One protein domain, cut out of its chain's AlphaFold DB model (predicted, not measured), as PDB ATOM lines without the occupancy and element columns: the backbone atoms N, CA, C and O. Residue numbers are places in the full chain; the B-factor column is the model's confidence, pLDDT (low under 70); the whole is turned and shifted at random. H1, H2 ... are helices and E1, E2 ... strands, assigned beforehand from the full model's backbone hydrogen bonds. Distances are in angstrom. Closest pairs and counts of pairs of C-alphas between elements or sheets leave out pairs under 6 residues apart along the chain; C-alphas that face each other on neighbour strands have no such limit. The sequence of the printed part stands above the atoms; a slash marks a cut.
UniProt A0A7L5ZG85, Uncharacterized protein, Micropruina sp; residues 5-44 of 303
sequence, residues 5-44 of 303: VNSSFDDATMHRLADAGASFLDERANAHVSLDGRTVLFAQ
ATOM      1  N   VAL A   5     183.450 155.259 145.057       84.88
ATOM      2  CA  VAL A   5     183.442 154.236 144.004       84.88
ATOM      3  C   VAL A   5     184.552 154.540 143.012       84.88
ATOM      4  O   VAL A   5     184.621 155.647 142.478       84.88
ATOM      5  N   ASN A   6     185.429 153.569 142.778       76.88
ATOM      6  CA  ASN A   6     186.507 153.684 141.802       76.88
ATOM      7  C   ASN A   6     186.693 152.359 141.053       76.88
ATOM      8  O   ASN A   6     186.241 151.310 141.499       76.88
ATOM      9  N   SER A   7     187.380 152.401 139.918       71.44
ATOM     10  CA  SER A   7     187.727 151.213 139.131       71.44
ATOM     11  C   SER A   7     188.659 150.265 139.896       71.44
ATOM     12  O   SER A   7     188.505 149.047 139.828       71.44
ATOM     13  N   SER A   8     189.607 150.802 140.673       76.00
ATOM     14  CA  SER A   8     190.404 150.011 141.615       76.00
ATOM     15  C   SER A   8     191.064 150.866 142.693       76.00
ATOM     16  O   SER A   8     191.463 152.003 142.429       76.00
ATOM     17  N   PHE A   9     191.231 150.292 143.882       77.25
ATOM     18  CA  PHE A   9     192.127 150.799 144.918       77.25
ATOM     19  C   PHE A   9     193.328 149.859 145.088       77.25
ATOM     20  O   PHE A   9     193.199 148.638 145.000       77.25
ATOM     21  N   ASP A  10     194.512 150.430 145.321       79.62
ATOM     22  CA  ASP A  10     195.675 149.652 145.751       79.62
ATOM     23  C   ASP A  10     195.618 149.349 147.256       79.62
ATOM     24  O   ASP A  10     194.920 150.018 148.020       79.62
ATOM     25  N   ASP A  11     196.367 148.332 147.691       72.50
ATOM     26  CA  ASP A  11     196.316 147.831 149.067       72.50
ATOM     27  C   ASP A  11     196.639 148.922 150.099       72.50
ATOM     28  O   ASP A  11     195.951 149.041 151.112       72.50
ATOM     29  N   ALA A  12     197.631 149.773 149.830       74.00
ATOM     30  CA  ALA A  12     198.026 150.847 150.743       74.00
ATOM     31  C   ALA A  12     196.948 151.938 150.871       74.00
ATOM     32  O   ALA A  12     196.788 152.560 151.923       74.00
ATOM     33  N   THR A  13     196.206 152.201 149.803       77.75
ATOM     34  CA  THR A  13     195.120 153.183 149.785       77.75
ATOM     35  C   THR A  13     193.856 152.617 150.418       77.75
ATOM     36  O   THR A  13     193.203 153.332 151.172       77.75
ATOM     37  N   MET A  14     193.560 151.331 150.211       80.62
ATOM     38  CA  MET A  14     192.446 150.644 150.873       80.62
ATOM     39  C   MET A  14     192.566 150.672 152.393       80.62
ATOM     40  O   MET A  14     191.611 151.053 153.067       80.62
ATOM     41  N   HIS A  15     193.739 150.327 152.930       76.50
ATOM     42  CA  HIS A  15     193.958 150.332 154.379       76.50
ATOM     43  C   HIS A  15     193.862 151.750 154.949       76.50
ATOM     44  O   HIS A  15     193.135 151.965 155.909       76.50
ATOM     45  N   ARG A  16     194.461 152.752 154.288       79.94
ATOM     46  CA  ARG A  16     194.340 154.157 154.721       79.94
ATOM     47  C   ARG A  16     192.896 154.668 154.724       79.94
ATOM     48  O   ARG A  16     192.525 155.424 155.616       79.94
ATOM     49  N   LEU A  17     192.088 154.287 153.734       81.12
ATOM     50  CA  LEU A  17     190.671 154.660 153.679       81.12
ATOM     51  C   LEU A  17     189.853 153.942 154.758       81.12
ATOM     52  O   LEU A  17     188.967 154.556 155.354       81.12
ATOM     53  N   ALA A  18     190.163 152.674 155.032       78.38
ATOM     54  CA  ALA A  18     189.514 151.911 156.090       78.38
ATOM     55  C   ALA A  18     189.848 152.450 157.486       78.38
ATOM     56  O   ALA A  18     188.932 152.675 158.275       78.38
ATOM     57  N   ASP A  19     191.120 152.768 157.742       77.62
ATOM     58  CA  ASP A  19     191.596 153.372 158.993       77.62
ATOM     59  C   ASP A  19     190.968 154.752 159.240       77.62
ATOM     60  O   ASP A  19     190.680 155.128 160.374       77.62
ATOM     61  N   ALA A  20     190.698 155.504 158.168       80.00
ATOM     62  CA  ALA A  20     189.976 156.773 158.231       80.00
ATOM     63  C   ALA A  20     188.447 156.607 158.382       80.00
ATOM     64  O   ALA A  20     187.722 157.603 158.422       80.00
ATOM     65  N   GLY A  21     187.935 155.371 158.434       75.25
ATOM     66  CA  GLY A  21     186.510 155.067 158.569       75.25
ATOM     67  C   GLY A  21     185.680 155.371 157.318       75.25
ATOM     68  O   GLY A  21     184.457 155.481 157.415       75.25
ATOM     69  N   ALA A  22     186.311 155.522 156.150       83.69
ATOM     70  CA  ALA A  22     185.631 155.866 154.905       83.69
ATOM     71  C   ALA A  22     185.079 154.619 154.201       83.69
ATOM     72  O   ALA A  22     185.788 153.629 154.023       83.69
ATOM     73  N   SER A  23     183.826 154.676 153.747       87.06
ATOM     74  CA  SER A  23     183.214 153.589 152.975       87.06
ATOM     75  C   SER A  23     183.640 153.649 151.504       87.06
ATOM     76  O   SER A  23     183.540 154.705 150.872       87.06
ATOM     77  N   PHE A  24     184.067 152.520 150.939       85.31
ATOM     78  CA  PHE A  24     184.482 152.410 149.540       85.31
ATOM     79  C   PHE A  24     184.112 151.065 148.903       85.31
ATOM     80  O   PHE A  24     183.935 150.058 149.589       85.31
ATOM     81  N   LEU A  25     184.012 151.056 147.576       88.06
ATOM     82  CA  LEU A  25     183.812 149.868 146.749       88.06
ATOM     83  C   LEU A  25     184.565 150.042 145.426       88.06
ATOM     84  O   LEU A  25     184.546 151.132 144.849       88.06
ATOM     85  N   ASP A  26     185.176 148.977 144.918       81.88
ATOM     86  CA  ASP A  26     185.704 148.956 143.556       81.88
ATOM     87  C   ASP A  26     185.249 147.758 142.719       81.88
ATOM     88  O   ASP A  26     184.649 146.794 143.202       81.88
ATOM     89  N   GLU A  27     185.550 147.828 141.423       73.94
ATOM     90  CA  GLU A  27     185.200 146.792 140.445       73.94
ATOM     91  C   GLU A  27     185.957 145.475 140.659       73.94
ATOM     92  O   GLU A  27     185.588 144.444 140.095       73.94
ATOM     93  N   ARG A  28     187.010 145.474 141.485       71.69
ATOM     94  CA  ARG A  28     187.765 144.265 141.827       71.69
ATOM     95  C   ARG A  28     187.115 143.496 142.975       71.69
ATOM     96  O   ARG A  28     187.585 142.407 143.285       71.69
ATOM     97  N   ALA A  29     186.010 143.999 143.531       68.81
ATOM     98  CA  ALA A  29     185.356 143.512 144.742       68.81
ATOM     99  C   ALA A  29     186.164 143.781 146.021       68.81
ATOM    100  O   ALA A  29     186.005 143.074 147.019       68.81
ATOM    101  N   ASN A  30     186.993 144.827 146.013       81.81
ATOM    102  CA  ASN A  30     187.415 145.433 147.263       81.81
ATOM    103  C   ASN A  30     186.263 146.274 147.812       81.81
ATOM    104  O   ASN A  30     185.695 147.098 147.093       81.81
ATOM    105  N   ALA A  31     185.920 146.088 149.081       83.00
ATOM    106  CA  ALA A  31     184.845 146.830 149.715       83.00
ATOM    107  C   ALA A  31     185.159 147.104 151.183       83.00
ATOM    108  O   ALA A  31     185.555 146.202 151.914       83.00
ATOM    109  N   HIS A  32     184.898 148.326 151.629       83.88
ATOM    110  CA  HIS A  32     184.839 148.682 153.039       83.88
ATOM    111  C   HIS A  32     183.549 149.449 153.303       83.88
ATOM    112  O   HIS A  32     183.230 150.402 152.593       83.88
ATOM    113  N   VAL A  33     182.803 149.053 154.329       81.88
ATOM    114  CA  VAL A  33     181.609 149.779 154.765       81.88
ATOM    115  C   VAL A  33     181.737 150.072 156.248       81.88
ATOM    116  O   VAL A  33     181.819 149.151 157.061       81.88
ATOM    117  N   SER A  34     181.719 151.359 156.582       75.19
ATOM    118  CA  SER A  34     181.678 151.872 157.948       75.19
ATOM    119  C   SER A  34     180.312 152.497 158.232       75.19
ATOM    120  O   SER A  34     179.793 153.271 157.418       75.19
ATOM    121  N   LEU A  35     179.723 152.154 159.378       71.06
ATOM    122  CA  LEU A  35     178.482 152.730 159.897       71.06
ATOM    123  C   LEU A  35     178.722 153.171 161.342       71.06
ATOM    124  O   LEU A  35     179.224 152.394 162.149       71.06
ATOM    125  N   ASP A  36     178.406 154.428 161.655       78.12
ATOM    126  CA  ASP A  36     178.616 155.036 162.978       78.12
ATOM    127  C   ASP A  36     180.051 154.872 163.521       78.12
ATOM    128  O   ASP A  36     180.277 154.656 164.710       78.12
ATOM    129  N   GLY A  37     181.039 154.947 162.621       64.69
ATOM    130  CA  GLY A  37     182.459 154.793 162.952       64.69
ATOM    131  C   GLY A  37     182.902 153.346 163.202       64.69
ATOM    132  O   GLY A  37     184.019 153.132 163.666       64.69
ATOM    133  N   ARG A  38     182.050 152.355 162.909       65.00
ATOM    134  CA  ARG A  38     182.349 150.925 163.053       65.00
ATOM    135  C   ARG A  38     182.380 150.242 161.692       65.00
ATOM    136  O   ARG A  38     181.441 150.371 160.906       65.00
ATOM    137  N   THR A  39     183.426 149.464 161.433       74.00
ATOM    138  CA  THR A  39     183.524 148.633 160.228       74.00
ATOM    139  C   THR A  39     182.507 147.496 160.282       74.00
ATOM    140  O   THR A  39     182.537 146.659 161.181       74.00
ATOM    141  N   VAL A  40     181.610 147.460 159.297       72.56
ATOM    142  CA  VAL A  40     180.576 146.427 159.123       72.56
ATOM    143  C   VAL A  40     180.987 145.413 158.048       72.56
ATOM    144  O   VAL A  40     180.577 144.256 158.094       72.56
ATOM    145  N   LEU A  41     181.813 145.831 157.086       64.81
ATOM    146  CA  LEU A  41     182.325 144.985 156.010       64.81
ATOM    147  C   LEU A  41     183.736 145.434 155.630       64.81
ATOM    148  O   LEU A  41     183.947 146.623 155.404       64.81
ATOM    149  N   PHE A  42     184.662 144.485 155.497       79.62
ATOM    150  CA  PHE A  42     185.946 144.686 154.826       79.62
ATOM    151  C   PHE A  42     186.259 143.452 153.970       79.62
ATOM    152  O   PHE A  42     186.387 142.346 154.493       79.62
ATOM    153  N   ALA A  43     186.320 143.628 152.653       70.75
ATOM    154  CA  ALA A  43     186.578 142.583 151.668       70.75
ATOM    155  C   ALA A  43     187.695 143.036 150.723       70.75
ATOM    156  O   ALA A  43     187.700 144.186 150.287       70.75
ATOM    157  N   GLN A  44     188.618 142.129 150.394       75.75
ATOM    158  CA  GLN A  44     189.726 142.389 149.478       75.75
ATOM    159  C   GLN A  44     189.719 141.372 148.331       75.75
ATOM    160  O   GLN A  44     189.608 140.161 148.533       75.75
TER     161      GLN A  44
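What this domain is: This is residues 5 to 44 of the 303 residues of an uncharacterized protein of Micropruina sp (UniProt A0A7L5ZG85). A small sheet of three strands, E1, E2 and E3, makes a slab, with the single helix H1 over one face and running along the strands, while the other face is bare. The start of the printed part, residues 5 to 6, adds a short parallel pairing beside residues 25 to 26 of E1. The printed part has 40 residues with one named helix and three named strands, in the order H1, E1, E2, E3; the sheet's order is E1, E2, E3, antiparallel throughout, and the class is mixed, helices and strands. The whole is compact, with a radius of gyration of the C-alphas of 9.1 A, and its outline is elongated, spanning 26 by 16 by 14 A.

How they stand to each other: The sheet is a meander, each strand the antiparallel neighbour of the one before, of E1, residues 23 to 26, E2, residues 31 to 35, and E3, residues 38 to 43. E2 is the inner strand, and E1 and E3 are edge strands. E1 and E2 form a hairpin, their directions at 162 degrees; N 24 and O 32 are within hydrogen-bond range at 2.8 A, as are N 32 and O 24 at 2.8 A. E2 and E3 form a second hairpin, at 169 degrees; among its pairs within hydrogen-bond range are N 33 and O 41 at 2.9 A and N 43 and O 31 at 2.8 A. H1, residues 11 to 19, is on the sheet at a height over the sheet of 10.1 A. It lies over E2 and only just over E1, with 6 of its C-alphas falling on E2 and 3 on E1. It runs along the strands, at 4 degrees to E2 on the local plane. The closest C-alphas of H1 and E2 are those of Ala 18 and His 32, 6.4 A apart; those of H1 and E1 are Leu 17 and Ser 23, 7.6 A apart. In H1 every O i to N i+4 pair is within hydrogen-bond range.

Where its parts are: E1 runs from Ser 23 to Asp 26 over 10.8 A. E2 runs from Ala 31 to Leu 35 over 13.4 A. E3, the longest strand by residues, runs from Arg 38 to Ala 43 over 14.7 A, and its last C-alpha is at (186.578, 142.583, 151.668). H1 begins with C-alpha 11 at (196.316, 147.831, 149.067) and ends with C-alpha 19 at (191.596, 153.372, 158.993), 12.3 A away.

The domain as a whole: The two C-alphas farthest apart are those of Ser 7 and Asp 36, at 25.8 A. The printed part has no cut, and the links H1 to E1, E1 to E2 and E2 to E3 are tight. The mean pLDDT of the printed part is 77.1, and residue 29, residues 37 to 38 and residue 41 are under 70.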